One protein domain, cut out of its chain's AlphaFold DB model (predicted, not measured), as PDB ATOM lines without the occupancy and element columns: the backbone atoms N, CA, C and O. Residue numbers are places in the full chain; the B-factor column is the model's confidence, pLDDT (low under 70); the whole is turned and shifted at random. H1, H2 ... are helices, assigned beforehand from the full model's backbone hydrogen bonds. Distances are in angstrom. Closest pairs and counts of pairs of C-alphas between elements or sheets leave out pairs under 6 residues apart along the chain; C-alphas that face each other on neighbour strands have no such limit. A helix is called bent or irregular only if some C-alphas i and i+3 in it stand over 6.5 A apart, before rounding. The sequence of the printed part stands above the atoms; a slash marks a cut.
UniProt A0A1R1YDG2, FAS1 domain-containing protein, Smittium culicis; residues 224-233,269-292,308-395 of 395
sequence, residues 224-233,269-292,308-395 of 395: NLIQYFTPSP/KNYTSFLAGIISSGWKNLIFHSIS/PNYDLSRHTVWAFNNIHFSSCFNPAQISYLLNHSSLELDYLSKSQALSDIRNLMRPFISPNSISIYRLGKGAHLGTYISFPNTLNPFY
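AT A GLANCE: This is residues 224 to 233, 269 to 292 and 308 to 395 of the 395 residues of the protein "FAS1 domain-containing protein" of Smittium culicis (UniProt A0A1R1YDG2). A small, crossed cluster of helices has H2 in its middle, with H4, H5 and the long H6 packed round it at steep or nearly perpendicular angles and the short H1 and H3 beyond, near each other. A loop with the small helix H7 sticks out at residues 373 to 381, and the last stretch folds back from it to Tyr 395. The printed part has 122 residues with seven named helices, H1 to H7 in chain order, and no named strand; the class is all helix, though the named helices hold 56 residues, under half. The whole is compact, with a radius of gyration of the C-alphas of 15.6 A, and spans 45 by 38 by 32 A.

HOW THE PARTS SIT: H1, residues 225 to 228, is close to but not clearly touching H3, residues 284 to 288; their closest C-alphas, of Ile 226 and Phe 288, are 6.0 A apart. H2, residues 272 to 280, is the hub and touches three helices. It touches H4, residues 322 to 328, with C-alphas of Ser 273 and Asn 322 closest at 5.4 A, and their lines are only just about perpendicular at 72 degrees. It touches H5, residues 331 to 339, at a steep tilt of 50 degrees, the same way, with C-alphas of Ser 280 and Leu 338 closest at 5.6 A. H6, residues 347 to 364, touches H2 with residues 354 to 361 alone, at a steep tilt of 53 degrees, opposite ways; the C-alphas of Gly 277 and Met 361 are closest at 6.7 A. H5 and H6 touch about perpendicular, at 88 degrees, with C-alphas of Leu 337 and Ile 357 closest at 5.5 A; H6 does so with residues 353 to 357 alone. H7, residues 372 to 375, touches no helix. Residues 316 to 317 pair antiparallel with residues 365 to 366. Every O i to N i+4 pair is within hydrogen-bond range in H2, H3, H4 and H5, and 12 of 14 in H6; H1 and H7 are too short for such a pair.

IN THESE COORDINATES: H1 begins at C-alpha 225 at (162.995, 246.811, 383.000). H2 is 11.9 A long, H4 10.1 A and H5 11.0 A. H6, the longest at 26.7 A, ends at C-alpha 364 at (162.576, 255.289, 372.238) and is irregular: C-alphas 360 and 363 are 7.1 A apart. H7 ends at C-alpha 375 at (174.322, 247.118, 366.601).

THE WHOLE: The C-alphas of Asp 346 and Lys 377 are the two farthest apart, at 48.2 A. Residues 234 to 268 and 293 to 307 are not printed, with gaps of 15.2 A between C-alphas 233 and 269 and 14.5 A between C-alphas 292 and 308. Of the links printed whole, none is long. Mean pLDDT of the printed part is 77.5; 37 residues are under 70, among them residues 308 to 313 and 380 to 395.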
ATOM      1  N   ASN A 224     163.895 243.493 386.417       77.31
ATOM      2  CA  ASN A 224     162.879 243.864 385.441       77.31
ATOM      3  C   ASN A 224     163.152 245.269 384.898       77.31
ATOM      4  O   ASN A 224     163.682 246.128 385.601       77.31
ATOM      5  N   LEU A 225     162.707 245.544 383.672       78.50
ATOM      6  CA  LEU A 225     162.995 246.811 383.000       78.50
ATOM      7  C   LEU A 225     162.565 248.042 383.824       78.50
ATOM      8  O   LEU A 225     163.299 249.020 383.907       78.50
ATOM      9  N   ILE A 226     161.422 247.965 384.516       81.12
ATOM     10  CA  ILE A 226     160.945 249.037 385.404       81.12
ATOM     11  C   ILE A 226     161.879 249.301 386.593       81.12
ATOM     12  O   ILE A 226     162.012 250.445 387.021       81.12
ATOM     13  N   GLN A 227     162.555 248.269 387.105       79.94
ATOM     14  CA  GLN A 227     163.450 248.385 388.259       79.94
ATOM     15  C   GLN A 227     164.703 249.206 387.931       79.94
ATOM     16  O   GLN A 227     165.280 249.804 388.834       79.94
ATOM     17  N   TYR A 228     165.088 249.294 386.651       78.88
ATOM     18  CA  TYR A 228     166.151 250.196 386.195       78.88
ATOM     19  C   TYR A 228     165.737 251.674 386.209       78.88
ATOM     20  O   TYR A 228     166.602 252.545 386.269       78.88
ATOM     21  N   PHE A 229     164.433 251.961 386.146       78.88
ATOM     22  CA  PHE A 229     163.899 253.326 386.125       78.88
ATOM     23  C   PHE A 229     163.430 253.810 387.491       78.88
ATOM     24  O   PHE A 229     163.385 255.015 387.732       78.88
ATOM     25  N   THR A 230     163.079 252.897 388.395       69.88
ATOM     26  CA  THR A 230     162.752 253.263 389.771       69.88
ATOM     27  C   THR A 230     164.034 253.521 390.559       69.88
ATOM     28  O   THR A 230     164.879 252.625 390.624       69.88
ATOM     29  N   PRO A 231     164.193 254.693 391.201       59.78
ATOM     30  CA  PRO A 231     165.284 254.891 392.144       59.78
ATOM     31  C   PRO A 231     165.214 253.792 393.215       59.78
ATOM     32  O   PRO A 231     164.136 253.494 393.726       59.78
ATOM     33  N   SER A 232     166.355 253.153 393.488       46.16
ATOM     34  CA  SER A 232     166.488 251.999 394.391       46.16
ATOM     35  C   SER A 232     165.670 252.158 395.691       46.16
ATOM     36  O   SER A 232     165.622 253.265 396.240       46.16
ATOM     37  N   PRO A 233     165.064 251.078 396.236       41.06
ATOM     38  CA  PRO A 233     164.195 251.118 397.419       41.06
ATOM     39  C   PRO A 233     164.806 251.708 398.696       41.06
ATOM     40  O   PRO A 233     164.061 251.988 399.630       41.06
ATOM     41  N   LYS A 269     171.475 259.613 386.334       59.84
ATOM     42  CA  LYS A 269     170.515 258.621 385.811       59.84
ATOM     43  C   LYS A 269     169.096 258.863 386.322       59.84
ATOM     44  O   LYS A 269     168.392 257.936 386.715       59.84
ATOM     45  N   ASN A 270     168.671 260.125 386.354       78.62
ATOM     46  CA  ASN A 270     167.277 260.442 386.627       78.62
ATOM     47  C   ASN A 270     166.469 260.270 385.331       78.62
ATOM     48  O   ASN A 270     166.568 261.099 384.426       78.62
ATOM     49  N   TYR A 271     165.732 259.162 385.241       87.94
ATOM     50  CA  TYR A 271     164.867 258.802 384.111       87.94
ATOM     51  C   TYR A 271     163.383 259.095 384.399       87.94
ATOM     52  O   TYR A 271     162.507 258.501 383.770       87.94
ATOM     53  N   THR A 272     163.057 259.963 385.368       88.19
ATOM     54  CA  THR A 272     161.654 260.207 385.749       88.19
ATOM     55  C   THR A 272     160.835 260.813 384.619       88.19
ATOM     56  O   THR A 272     159.686 260.423 384.463       88.19
ATOM     57  N   SER A 273     161.399 261.710 383.804       90.38
ATOM     58  CA  SER A 273     160.717 262.281 382.634       90.38
ATOM     59  C   SER A 273     160.451 261.218 381.571       90.38
ATOM     60  O   SER A 273     159.361 261.175 381.008       90.38
ATOM     61  N   PHE A 274     161.410 260.313 381.345       92.25
ATOM     62  CA  PHE A 274     161.220 259.173 380.450       92.25
ATOM     63  C   PHE A 274     160.091 258.268 380.956       92.25
ATOM     64  O   PHE A 274     159.146 257.982 380.224       92.25
ATOM     65  N   LEU A 275     160.144 257.869 382.232       90.88
ATOM     66  CA  LEU A 275     159.121 257.026 382.845       90.88
ATOM     67  C   LEU A 275     157.743 257.702 382.838       90.88
ATOM     68  O   LEU A 275     156.751 257.046 382.527       90.88
ATOM     69  N   ALA A 276     157.677 259.003 383.128       90.62
ATOM     70  CA  ALA A 276     156.456 259.791 383.024       90.62
ATOM     71  C   ALA A 276     155.915 259.773 381.590       90.62
ATOM     72  O   ALA A 276     154.748 259.469 381.407       90.62
ATOM     73  N   GLY A 277     156.757 259.956 380.568       93.12
ATOM     74  CA  GLY A 277     156.335 259.854 379.165       93.12
ATOM     75  C   GLY A 277     155.747 258.484 378.806       93.12
ATOM     76  O   GLY A 277     154.725 258.396 378.123       93.12
ATOM     77  N   ILE A 278     156.323 257.394 379.324       92.06
ATOM     78  CA  ILE A 278     155.765 256.037 379.164       92.06
ATOM     79  C   ILE A 278     154.403 255.888 379.858       92.06
ATOM     80  O   ILE A 278     153.505 255.214 379.350       92.06
ATOM     81  N   ILE A 279     154.237 256.494 381.033       90.81
ATOM     82  CA  ILE A 279     152.973 256.467 381.775       90.81
ATOM     83  C   ILE A 279     151.911 257.278 381.028       90.81
ATOM     84  O   ILE A 279     150.835 256.749 380.754       90.81
ATOM     85  N   SER A 280     152.231 258.511 380.643       92.00
ATOM     86  CA  SER A 280     151.311 259.452 379.999       92.00
ATOM     87  C   SER A 280     150.934 259.033 378.576       92.00
ATOM     88  O   SER A 280     149.832 259.328 378.134       92.00
ATOM     89  N   SER A 281     151.778 258.267 377.877       93.94
ATOM     90  CA  SER A 281     151.419 257.630 376.593       93.94
ATOM     91  C   SER A 281     150.446 256.448 376.731       93.94
ATOM     92  O   SER A 281     149.878 255.988 375.734       93.94
ATOM     93  N   GLY A 282     150.235 255.946 377.953       89.81
ATOM     94  CA  GLY A 282     149.440 254.750 378.233       89.81
ATOM     95  C   GLY A 282     150.183 253.433 377.977       89.81
ATOM     96  O   GLY A 282     149.574 252.366 378.034       89.81
ATOM     97  N   TRP A 283     151.493 253.470 377.715       89.25
ATOM     98  CA  TRP A 283     152.286 252.286 377.360       89.25
ATOM     99  C   TRP A 283     152.932 251.570 378.550       89.25
ATOM    100  O   TRP A 283     153.518 250.503 378.375       89.25
ATOM    101  N   LYS A 284     152.795 252.098 379.773       86.94
ATOM    102  CA  LYS A 284     153.349 251.490 380.998       86.94
ATOM    103  C   LYS A 284     153.044 249.995 381.117       86.94
ATOM    104  O   LYS A 284     153.961 249.205 381.326       86.94
ATOM    105  N   ASN A 285     151.774 249.609 380.989       81.62
ATOM    106  CA  ASN A 285     151.360 248.216 381.171       81.62
ATOM    107  C   ASN A 285     151.837 247.323 380.018       81.62
ATOM    108  O   ASN A 285     152.142 246.163 380.262       81.62
ATOM    109  N   LEU A 286     151.939 247.873 378.803       80.50
ATOM    110  CA  LEU A 286     152.420 247.156 377.618       80.50
ATOM    111  C   LEU A 286     153.922 246.864 377.707       80.50
ATOM    112  O   LEU A 286     154.362 245.772 377.376       80.50
ATOM    113  N   ILE A 287     154.710 247.836 378.176       82.19
ATOM    114  CA  ILE A 287     156.175 247.736 378.192       82.19
ATOM    115  C   ILE A 287     156.681 247.038 379.451       82.19
ATOM    116  O   ILE A 287     157.616 246.240 379.393       82.19
ATOM    117  N   PHE A 288     156.103 247.367 380.608       79.50
ATOM    118  CA  PHE A 288     156.595 246.895 381.901       79.50
ATOM    119  C   PHE A 288     155.798 245.730 382.475       79.50
ATOM    120  O   PHE A 288     156.152 245.264 383.557       79.50
ATOM    121  N   HIS A 289     154.742 245.276 381.790       68.94
ATOM    122  CA  HIS A 289     153.896 244.166 382.235       68.94
ATOM    123  C   HIS A 289     153.504 244.292 383.710       68.94
ATOM    124  O   HIS A 289     153.588 243.329 384.474       68.94
ATOM    125  N   SER A 290     153.099 245.488 384.162       54.22
ATOM    126  CA  SER A 290     152.497 245.577 385.490       54.22
ATOM    127  C   SER A 290     151.149 244.881 385.408       54.22
ATOM    128  O   SER A 290     150.201 245.442 384.863       54.22
ATOM    129  N   ILE A 291     151.106 243.639 385.892       45.44
ATOM    130  CA  ILE A 291     149.921 242.786 385.949       45.44
ATOM    131  C   ILE A 291     148.850 243.524 386.759       45.44
ATOM    132  O   ILE A 291     148.754 243.410 387.981       45.44
ATOM    133  N   SER A 292     148.044 244.318 386.069       38.38
ATOM    134  CA  SER A 292     146.777 244.816 386.567       38.38
ATOM    135  C   SER A 292     145.810 243.647 386.450       38.38
ATOM    136  O   SER A 292     145.319 243.341 385.366       38.38
ATOM    137  N   PRO A 308     146.348 242.969 370.850       39.44
ATOM    138  CA  PRO A 308     145.775 242.876 372.203       39.44
ATOM    139  C   PRO A 308     145.849 241.482 372.849       39.44
ATOM    140  O   PRO A 308     145.256 241.261 373.905       39.44
ATOM    141  N   ASN A 309     146.587 240.537 372.263       39.88
ATOM    142  CA  ASN A 309     146.948 239.334 372.996       39.88
ATOM    143  C   ASN A 309     148.075 239.729 373.941       39.88
ATOM    144  O   ASN A 309     149.149 240.110 373.486       39.88
ATOM    145  N   TYR A 310     147.789 239.682 375.243       43.28
ATOM    146  CA  TYR A 310     148.696 239.928 376.368       43.28
ATOM    147  C   TYR A 310     149.850 238.905 376.423       43.28
ATOM    148  O   TYR A 310     150.092 238.262 377.444       43.28
ATOM    149  N   ASP A 311     150.555 238.736 375.312       51.81
ATOM    150  CA  ASP A 311     151.819 238.041 375.233       51.81
ATOM    151  C   ASP A 311     152.872 238.932 375.883       51.81
ATOM    152  O   ASP A 311     152.946 240.134 375.626       51.81
ATOM    153  N   LEU A 312     153.678 238.342 376.764       56.12
ATOM    154  CA  LEU A 312     154.799 239.013 377.416       56.12
ATOM    155  C   LEU A 312     155.798 239.483 376.332       56.12
ATOM    156  O   LEU A 312     156.709 238.768 375.926       56.12
ATOM    157  N   SER A 313     155.595 240.688 375.810       64.75
ATOM    158  CA  SER A 313     156.389 241.287 374.743       64.75
ATOM    159  C   SER A 313     157.743 241.756 375.262       64.75
ATOM    160  O   SER A 313     157.891 242.172 376.416       64.75
ATOM    161  N   ARG A 314     158.758 241.694 374.396       73.88
ATOM    162  CA  ARG A 314     160.109 242.157 374.718       73.88
ATOM    163  C   ARG A 314     160.349 243.510 374.115       73.88
ATOM    164  O   ARG A 314     160.108 243.708 372.933       73.88
ATOM    165  N   HIS A 315     160.942 244.388 374.901       82.38
ATOM    166  CA  HIS A 315     161.228 245.734 374.453       82.38
ATOM    167  C   HIS A 315     162.698 246.065 374.644       82.38
ATOM    168  O   HIS A 315     163.294 245.723 375.665       82.38
ATOM    169  N   THR A 316     163.268 246.763 373.666       85.69
ATOM    170  CA  THR A 316     164.455 247.584 373.902       85.69
ATOM    171  C   THR A 316     163.992 249.002 374.157       85.69
ATOM    172  O   THR A 316     163.211 249.555 373.385       85.69
ATOM    173  N   VAL A 317     164.475 249.576 375.253       89.50
ATOM    174  CA  VAL A 317     164.163 250.943 375.645       89.50
ATOM    175  C   VAL A 317     165.417 251.800 375.558       89.50
ATOM    176  O   VAL A 317     166.443 251.485 376.159       89.50
ATOM    177  N   TRP A 318     165.301 252.905 374.832       90.12
ATOM    178  CA  TRP A 318     166.334 253.916 374.651       90.12
ATOM    179  C   TRP A 318     166.045 255.088 375.590       90.12
ATOM    180  O   TRP A 318     165.515 256.117 375.186       90.12
ATOM    181  N   ALA A 319     166.301 254.906 376.882       89.94
ATOM    182  CA  ALA A 319     165.903 255.897 377.875       89.94
ATOM    183  C   ALA A 319     166.751 257.176 377.805       89.94
ATOM    184  O   ALA A 319     167.981 257.121 377.806       89.94
ATOM    185  N   PHE A 320     166.085 258.331 377.814       88.81
ATOM    186  CA  PHE A 320     166.724 259.641 377.948       88.81
ATOM    187  C   PHE A 320     166.697 260.120 379.404       88.81
ATOM    188  O   PHE A 320     165.756 259.841 380.148       88.81
ATOM    189  N   ASN A 321     167.721 260.868 379.815       87.12
ATOM    190  CA  ASN A 321     167.748 261.494 381.136       87.12
ATOM    191  C   ASN A 321     166.868 262.763 381.176       87.12
ATOM    192  O   ASN A 321     166.533 263.353 380.144       87.12
ATOM    193  N   ASN A 322     166.518 263.209 382.382       87.19
ATOM    194  CA  ASN A 322     165.693 264.405 382.569       87.19
ATOM    195  C   ASN A 322     166.340 265.686 382.030       87.19
ATOM    196  O   ASN A 322     165.633 266.561 381.546       87.19
ATOM    197  N   ILE A 323     167.668 265.813 382.121       87.31
ATOM    198  CA  ILE A 323     168.387 267.025 381.702       87.31
ATOM    199  C   ILE A 323     168.207 267.248 380.198       87.31
ATOM    200  O   ILE A 323     167.872 268.351 379.774       87.31
ATOM    201  N   HIS A 324     168.374 266.196 379.394       85.69
ATOM    202  CA  HIS A 324     168.162 266.261 377.953       85.69
ATOM    203  C   HIS A 324     166.702 266.554 377.620       85.69
ATOM    204  O   HIS A 324     166.443 267.421 376.791       85.69
ATOM    205  N   PHE A 325     165.753 265.920 378.313       89.31
ATOM    206  CA  PHE A 325     164.335 266.197 378.095       89.31
ATOM    207  C   PHE A 325     163.986 267.671 378.361       89.31
ATOM    208  O   PHE A 325     163.425 268.337 377.494       89.31
ATOM    209  N   SER A 326     164.404 268.216 379.506       88.19
ATOM    210  CA  SER A 326     164.162 269.618 379.868       88.19
ATOM    211  C   SER A 326     164.918 270.629 379.003       88.19
ATOM    212  O   SER A 326     164.561 271.800 378.988       88.19
ATOM    213  N   SER A 327     165.959 270.207 378.279       89.06
ATOM    214  CA  SER A 327     166.638 271.070 377.302       89.06
ATOM    215  C   SER A 327     165.881 271.190 375.975       89.06
ATOM    216  O   SER A 327     166.073 272.164 375.252       89.06
ATOM    217  N   CYS A 328     165.022 270.216 375.656       89.62
ATOM    218  CA  CYS A 328     164.238 270.199 374.421       89.62
ATOM    219  C   CYS A 328     162.856 270.846 374.578       89.62
ATOM    220  O   CYS A 328     162.291 271.293 373.583       89.62
ATOM    221  N   PHE A 329     162.314 270.887 375.798       91.12
ATOM    222  CA  PHE A 329     160.955 271.355 376.068       91.12
ATOM    223  C   PHE A 329     160.934 272.376 377.197       91.12
ATOM    224  O   PHE A 329     161.566 272.191 378.235       91.12
ATOM    225  N   ASN A 330     160.152 273.438 377.018       92.81
ATOM    226  CA  ASN A 330     159.884 274.383 378.095       92.81
ATOM    227  C   ASN A 330     158.902 273.781 379.134       92.81
ATOM    228  O   ASN A 330     158.227 272.788 378.848       92.81
ATOM    229  N   PRO A 331     158.771 274.370 380.338       90.62
ATOM    230  CA  PRO A 331     157.916 273.816 381.393       90.62
ATOM    231  C   PRO A 331     156.442 273.622 381.001       90.62
ATOM    232  O   PRO A 331     155.826 272.643 381.424       90.62
ATOM    233  N   ALA A 332     155.881 274.504 380.167       91.75
ATOM    234  CA  ALA A 332     154.496 274.390 379.710       91.75
ATOM    235  C   ALA A 332     154.316 273.181 378.781       91.75
ATOM    236  O   ALA A 332     153.404 272.381 378.977       91.75
ATOM    237  N   GLN A 333     155.244 272.983 377.838       92.94
ATOM    238  CA  GLN A 333     155.276 271.812 376.957       92.94
ATOM    239  C   GLN A 333     155.449 270.512 377.747       92.94
ATOM    240  O   GLN A 333     154.782 269.524 377.455       92.94
ATOM    241  N   ILE A 334     156.305 270.505 378.773       91.88
ATOM    242  CA  ILE A 334     156.470 269.342 379.655       91.88
ATOM    243  C   ILE A 334     155.157 269.026 380.376       91.88
ATOM    244  O   ILE A 334     154.755 267.865 380.419       91.88
ATOM    245  N   SER A 335     154.473 270.039 380.918       92.06
ATOM    246  CA  SER A 335     153.183 269.854 381.589       92.06
ATOM    247  C   SER A 335     152.107 269.346 380.624       92.06
ATOM    248  O   SER A 335     151.407 268.386 380.935       92.06
ATOM    249  N   TYR A 336     152.034 269.915 379.419       93.62
ATOM    250  CA  TYR A 336     151.158 269.446 378.347       93.62
ATOM    251  C   TYR A 336     151.423 267.973 378.004       93.62
ATOM    252  O   TYR A 336     150.520 267.146 378.042       93.62
ATOM    253  N   LEU A 337     152.675 267.601 377.747       94.00
ATOM    254  CA  LEU A 337     153.031 266.246 377.326       94.00
ATOM    255  C   LEU A 337     152.850 265.212 378.447       94.00
ATOM    256  O   LEU A 337     152.261 264.149 378.237       94.00
ATOM    257  N   LEU A 338     153.354 265.510 379.647       93.44
ATOM    258  CA  LEU A 338     153.444 264.542 380.740       93.44
ATOM    259  C   LEU A 338     152.233 264.570 381.681       93.44
ATOM    260  O   LEU A 338     151.916 263.539 382.264       93.44
ATOM    261  N   ASN A 339     151.530 265.697 381.807       92.31
ATOM    262  CA  ASN A 339     150.470 265.894 382.802       92.31
ATOM    263  C   ASN A 339     149.095 266.236 382.182       92.31
ATOM    264  O   ASN A 339     148.188 266.637 382.914       92.31
ATOM    265  N   HIS A 340     148.880 266.049 380.870       90.56
ATOM    266  CA  HIS A 340     147.596 266.362 380.207       90.56
ATOM    267  C   HIS A 340     146.364 265.729 380.869       90.56
ATOM    268  O   HIS A 340     145.276 266.303 380.822       90.56
ATOM    269  N   SER A 341     146.502 264.560 381.503       89.06
ATOM    270  CA  SER A 341     145.389 263.904 382.194       89.06
ATOM    271  C   SER A 341     144.884 264.707 383.395       89.06
ATOM    272  O   SER A 341     143.674 264.739 383.629       89.06
ATOM    273  N   SER A 342     145.794 265.361 384.130       90.56
ATOM    274  CA  SER A 342     145.490 266.170 385.318       90.56
ATOM    275  C   SER A 342     145.150 267.626 385.007       90.56
ATOM    276  O   SER A 342     144.600 268.302 385.868       90.56
ATOM    277  N   LEU A 343     145.465 268.116 383.805       90.94
ATOM    278  CA  LEU A 343     145.112 269.474 383.396       90.94
ATOM    279  C   LEU A 343     143.609 269.589 383.091       90.94
ATOM    280  O   LEU A 343     142.970 268.644 382.603       90.94
ATOM    281  N   GLU A 344     143.047 270.770 383.346       93.81
ATOM    282  CA  GLU A 344     141.668 271.142 383.001       93.81
ATOM    283  C   GLU A 344     141.553 271.468 381.501       93.81
ATOM    284  O   GLU A 344     141.284 272.590 381.091       93.81
ATOM    285  N   LEU A 345     141.815 270.461 380.668       91.31
ATOM    286  CA  LEU A 345     141.698 270.532 379.214       91.31
ATOM    287  C   LEU A 345     140.391 269.890 378.742       91.31
ATOM    288  O   LEU A 345     139.899 268.933 379.354       91.31
ATOM    289  N   ASP A 346     139.862 270.372 377.621       95.00
ATOM    290  CA  ASP A 346     138.747 269.728 376.938       95.00
ATOM    291  C   ASP A 346     139.164 268.364 376.353       95.00
ATOM    292  O   ASP A 346     140.345 268.021 376.234       95.00
ATOM    293  N   TYR A 347     138.172 267.544 376.001       94.38
ATOM    294  CA  TYR A 347     138.410 266.176 375.538       94.38
ATOM    295  C   TYR A 347     139.306 266.117 374.290       94.38
ATOM    296  O   TYR A 347     140.178 265.248 374.203       94.38
ATOM    297  N   LEU A 348     139.127 267.051 373.345       95.19
ATOM    298  CA  LEU A 348     139.919 267.090 372.115       95.19
ATOM    299  C   LEU A 348     141.387 267.403 372.416       95.19
ATOM    300  O   LEU A 348     142.260 266.681 371.934       95.19
ATOM    301  N   SER A 349     141.669 268.387 373.275       92.50
ATOM    302  CA  SER A 349     143.047 268.718 373.657       92.50
ATOM    303  C   SER A 349     143.732 267.589 374.422       92.50
ATOM    304  O   SER A 349     144.909 267.323 374.183       92.50
ATOM    305  N   LYS A 350     143.012 266.862 375.293       92.62
ATOM    306  CA  LYS A 350     143.565 265.671 375.969       92.62
ATOM    307  C   LYS A 350     143.904 264.555 374.982       92.62
ATOM    308  O   LYS A 350     144.953 263.929 375.113       92.62
ATOM    309  N   SER A 351     143.039 264.319 373.996       92.94
ATOM    310  CA  SER A 351     143.278 263.332 372.936       92.94
ATOM    311  C   SER A 351     144.487 263.709 372.071       92.94
ATOM    312  O   SER A 351     145.344 262.866 371.798       92.94
ATOM    313  N   GLN A 352     144.609 264.990 371.706       94.88
ATOM    314  CA  GLN A 352     145.756 265.495 370.953       94.88
ATOM    315  C   GLN A 352     147.056 265.347 371.751       94.88
ATOM    316  O   GLN A 352     148.021 264.790 371.235       94.88
ATOM    317  N   ALA A 353     147.056 265.739 373.029       93.31
ATOM    318  CA  ALA A 353     148.223 265.610 373.898       93.31
ATOM    319  C   ALA A 353     148.685 264.152 374.031       93.31
ATOM    320  O   ALA A 353     149.882 263.873 373.983       93.31
ATOM    321  N   LEU A 354     147.738 263.211 374.138       94.12
ATOM    322  CA  LEU A 354     148.018 261.775 374.158       94.12
ATOM    323  C   LEU A 354     148.662 261.290 372.845       94.12
ATOM    324  O   LEU A 354     149.591 260.480 372.870       94.12
ATOM    325  N   SER A 355     148.186 261.777 371.698       95.06
ATOM    326  CA  SER A 355     148.768 261.473 370.386       95.06
ATOM    327  C   SER A 355     150.196 262.020 370.271       95.06
ATOM    328  O   SER A 355     151.116 261.301 369.873       95.06
ATOM    329  N   ASP A 356     150.413 263.258 370.714       94.38
ATOM    330  CA  ASP A 356     151.711 263.929 370.665       94.38
ATOM    331  C   ASP A 356     152.748 263.230 371.551       94.38
ATOM    332  O   ASP A 356     153.859 262.952 371.093       94.38
ATOM    333  N   ILE A 357     152.391 262.851 372.786       94.62
ATOM    334  CA  ILE A 357     153.308 262.100 373.657       94.62
ATOM    335  C   ILE A 357     153.587 260.690 373.123       94.62
ATOM    336  O   ILE A 357     154.709 260.201 373.241       94.62
ATOM    337  N   ARG A 358     152.618 260.019 372.484       93.81
ATOM    338  CA  ARG A 358     152.872 258.723 371.828       93.81
ATOM    339  C   ARG A 358     153.854 258.872 370.676       93.81
ATOM    340  O   ARG A 358     154.810 258.103 370.593       93.81
ATOM    341  N   ASN A 359     153.665 259.881 369.830       92.69
ATOM    342  CA  ASN A 359     154.584 260.178 368.735       92.69
ATOM    343  C   ASN A 359     155.987 260.508 369.257       92.69
ATOM    344  O   ASN A 359     156.965 260.001 368.710       92.69
ATOM    345  N   LEU A 360     156.084 261.261 370.357       92.75
ATOM    346  CA  LEU A 360     157.348 261.571 371.026       92.75
ATOM    347  C   LEU A 360     158.073 260.328 371.537       92.75
ATOM    348  O   LEU A 360     159.276 260.183 371.345       92.75
ATOM    349  N   MET A 361     157.352 259.440 372.219       92.69
ATOM    350  CA  MET A 361     157.956 258.290 372.890       92.69
ATOM    351  C   MET A 361     158.274 257.144 371.927       92.69
ATOM    352  O   MET A 361     159.163 256.341 372.213       92.69
ATOM    353  N   ARG A 362     157.582 257.063 370.784       90.62
ATOM    354  CA  ARG A 362     157.686 255.954 369.822       90.62
ATOM    355  C   ARG A 362     159.123 255.595 369.409       90.62
ATOM    356  O   ARG A 362     159.424 254.403 369.408       90.62
ATOM    357  N   PRO A 363     160.032 256.539 369.092       90.25
ATOM    358  CA  PRO A 363     161.404 256.204 368.696       90.25
ATOM    359  C   PRO A 363     162.226 255.559 369.817       90.25
ATOM    360  O   PRO A 363     163.206 254.868 369.547       90.25
ATOM    361  N   PHE A 364     161.832 255.763 371.076       91.19
ATOM    362  CA  PHE A 364     162.576 255.289 372.238       91.19
ATOM    363  C   PHE A 364     162.163 253.890 372.704       91.19
ATOM    364  O   PHE A 364     162.723 253.376 373.674       91.19
ATOM    365  N   ILE A 365     161.208 253.253 372.023       89.88
ATOM    366  CA  ILE A 365     160.730 251.910 372.352       89.88
ATOM    367  C   ILE A 365     160.752 251.057 371.096       89.88
ATOM    368  O   ILE A 365     160.025 251.294 370.135       89.88
ATOM    369  N   SER A 366     161.562 250.009 371.120       86.81
ATOM    370  CA  SER A 366     161.555 248.988 370.081       86.81
ATOM    371  C   SER A 366     160.667 247.816 370.515       86.81
ATOM    372  O   SER A 366     160.776 247.366 371.657       86.81
ATOM    373  N   PRO A 367     159.812 247.275 369.628       78.19
ATOM    374  CA  PRO A 367     158.932 246.141 369.935       78.19
ATOM    375  C   PRO A 367     159.671 244.795 370.038       78.19
ATOM    376  O   PRO A 367     159.046 243.781 370.317       78.19
ATOM    377  N   ASN A 368     160.984 244.785 369.790       75.75
ATOM    378  CA  ASN A 368     161.843 243.614 369.872       75.75
ATOM    379  C   ASN A 368     163.032 243.895 370.792       75.75
ATOM    380  O   ASN A 368     163.483 245.037 370.912       75.75
ATOM    381  N   SER A 369     163.588 242.833 371.379       75.44
ATOM    382  CA  SER A 369     164.861 242.914 372.093       75.44
ATOM    383  C   SER A 369     166.020 243.011 371.099       75.44
ATOM    384  O   SER A 369     166.315 242.085 370.345       75.44
ATOM    385  N   ILE A 370     166.679 244.159 371.113       74.31
ATOM    386  CA  ILE A 370     167.901 244.471 370.387       74.31
ATOM    387  C   ILE A 370     169.030 244.544 371.414       74.31
ATOM    388  O   ILE A 370     169.036 245.408 372.292       74.31
ATOM    389  N   SER A 371     169.991 243.627 371.306       68.50
ATOM    390  CA  SER A 371     171.231 243.685 372.082       68.50
ATOM    391  C   SER A 371     172.142 244.772 371.520       68.50
ATOM    392  O   SER A 371     172.337 244.840 370.307       68.50
ATOM    393  N   ILE A 372     172.768 245.565 372.394       68.00
ATOM    394  CA  ILE A 372     173.735 246.598 371.991       68.00
ATOM    395  C   ILE A 372     174.892 246.016 371.163       68.00
ATOM    396  O   ILE A 372     175.408 246.666 370.262       68.00
ATOM    397  N   TYR A 373     175.242 244.749 371.401       62.09
ATOM    398  CA  TYR A 373     176.267 244.032 370.643       62.09
ATOM    399  C   TYR A 373     175.869 243.765 369.192       62.09
ATOM    400  O   TYR A 373     176.737 243.708 368.325       62.09
ATOM    401  N   ARG A 374     174.566 243.630 368.912       67.44
ATOM    402  CA  ARG A 374     174.053 243.422 367.551       67.44
ATOM    403  C   ARG A 374     174.065 244.691 366.711       67.44
ATOM    404  O   ARG A 374     173.995 244.587 365.495       67.44
ATOM    405  N   LEU A 375     174.174 245.864 367.336       71.69
ATOM    406  CA  LEU A 375     174.322 247.118 366.601       71.69
ATOM    407  C   LEU A 375     175.684 247.174 365.887       71.69
ATOM    408  O   LEU A 375     175.821 247.848 364.878       71.69
ATOM    409  N   GLY A 376     176.690 246.421 366.346       67.56
ATOM    410  CA  GLY A 376     178.032 246.470 365.771       67.56
ATOM    411  C   GLY A 376     178.768 247.778 366.094       67.56
ATOM    412  O   GLY A 376     178.237 248.689 366.735       67.56
ATOM    413  N   LYS A 377     180.036 247.864 365.681       72.75
ATOM    414  CA  LYS A 377     180.858 249.067 365.877       72.75
ATOM    415  C   LYS A 377     180.399 250.161 364.909       72.75
ATOM    416  O   LYS A 377     180.346 249.919 363.710       72.75
ATOM    417  N   GLY A 378     180.114 251.357 365.419       69.38
ATOM    418  CA  GLY A 378     179.724 252.507 364.601       69.38
ATOM    419  C   GLY A 378     178.913 253.536 365.381       69.38
ATOM    420  O   GLY A 378     178.506 253.287 366.517       69.38
ATOM    421  N   ALA A 379     178.691 254.698 364.766       71.19
ATOM    422  CA  ALA A 379     177.705 255.659 365.239       71.19
ATOM    423  C   ALA A 379     176.327 255.222 364.732       71.19
ATOM    424  O   ALA A 379     176.094 255.161 363.525       71.19
ATOM    425  N   HIS A 380     175.427 254.910 365.657       67.69
ATOM    426  CA  HIS A 380     174.053 254.538 365.340       67.69
ATOM    427  C   HIS A 380     173.182 255.773 365.479       67.69
ATOM    428  O   HIS A 380     173.045 256.320 366.574       67.69
ATOM    429  N   LEU A 381     172.633 256.245 364.362       62.12
ATOM    430  CA  LEU A 381     171.718 257.377 364.367       62.12
ATOM    431  C   LEU A 381     170.336 256.882 364.795       62.12
ATOM    432  O   LEU A 381     169.679 256.135 364.072       62.12
ATOM    433  N   GLY A 382     169.906 257.293 365.986       57.78
ATOM    434  CA  GLY A 382     168.503 257.202 366.373       57.78
ATOM    435  C   GLY A 382     167.696 258.254 365.619       57.78
ATOM    436  O   GLY A 382     168.166 259.377 365.425       57.78
ATOM    437  N   THR A 383     166.486 257.908 365.188       49.69
ATOM    438  CA  THR A 383     165.581 258.866 364.550       49.69
ATOM    439  C   THR A 383     165.192 259.930 365.575       49.69
ATOM    440  O   THR A 383     164.388 259.676 366.470       49.69
ATOM    441  N   TYR A 384     165.781 261.121 365.472       46.84
ATOM    442  CA  TYR A 384     165.350 262.272 366.252       46.84
ATOM    443  C   TYR A 384     164.124 262.871 365.567       46.84
ATOM    444  O   TYR A 384     164.217 263.365 364.443       46.84
ATOM    445  N   ILE A 385     162.965 262.808 366.221       50.31
ATOM    446  CA  ILE A 385     161.810 263.586 365.780       50.31
ATOM    447  C   ILE A 385     162.067 265.017 366.246       50.31
ATOM    448  O   ILE A 385     161.899 265.338 367.421       50.31
ATOM    449  N   SER A 386     162.507 265.878 365.329       45.69
ATOM    450  CA  SER A 386     162.442 267.317 365.557       45.69
ATOM    451  C   SER A 386     160.969 267.704 365.562       45.69
ATOM    452  O   SER A 386     160.299 267.573 364.533       45.69
ATOM    453  N   PHE A 387     160.454 268.168 366.699       50.75
ATOM    454  CA  PHE A 387     159.145 268.801 366.687       50.75
ATOM    455  C   PHE A 387     159.213 270.023 365.778       50.75
ATOM    456  O   PHE A 387     160.144 270.824 365.911       50.75
ATOM    457  N   PRO A 388     158.258 270.199 364.856       46.72
ATOM    458  CA  PRO A 388     158.100 271.504 364.251       46.72
ATOM    459  C   PRO A 388     157.855 272.503 365.392       46.72
ATOM    460  O   PRO A 388     157.120 272.203 366.334       46.72
ATOM    461  N   ASN A 389     158.433 273.703 365.305       49.00
ATOM    462  CA  ASN A 389     158.192 274.829 366.230       49.00
ATOM    463  C   ASN A 389     156.707 275.271 366.296       49.00
ATOM    464  O   ASN A 389     156.392 276.334 366.817       49.00
ATOM    465  N   THR A 390     155.795 274.477 365.740       44.31
ATOM    466  CA  THR A 390     154.357 274.683 365.647       44.31
ATOM    467  C   THR A 390     153.584 273.884 366.695       44.31
ATOM    468  O   THR A 390     152.391 273.668 366.495       44.31
ATOM    469  N   LEU A 391     154.208 273.435 367.798       49.66
ATOM    470  CA  LEU A 391     153.423 273.200 369.017       49.66
ATOM    471  C   LEU A 391     152.687 274.512 369.275       49.66
ATOM    472  O   LEU A 391     153.324 275.535 369.525       49.66
ATOM    473  N   ASN A 392     151.380 274.488 369.024       43.91
ATOM    474  CA  ASN A 392     150.573 275.680 368.836       43.91
ATOM    475  C   ASN A 392     150.803 276.603 370.044       43.91
ATOM    476  O   ASN A 392     150.580 276.160 371.170       43.91
ATOM    477  N   PRO A 393     151.267 277.854 369.861       43.41
ATOM    478  CA  PRO A 393     151.561 278.758 370.978       43.41
ATOM    479  C   PRO A 393     150.304 279.197 371.748       43.41
ATOM    480  O   PRO A 393     150.395 279.992 372.677       43.41
ATOM    481  N   PHE A 394     149.136 278.693 371.359       42.59
ATOM    482  CA  PHE A 394     147.877 278.877 372.048       42.59
ATOM    483  C   PHE A 394     147.523 277.582 372.761       42.59
ATOM    484  O   PHE A 394     146.914 276.722 372.137       42.59
ATOM    485  N   TYR A 395     147.965 277.457 374.014       42.66
ATOM    486  CA  TYR A 395     147.171 277.031 375.175       42.66
ATOM    487  C   TYR A 395     147.902 277.424 376.460       42.66
ATOM    488  O   TYR A 395     149.094 277.065 376.598       42.66
TER     489      TYR A 395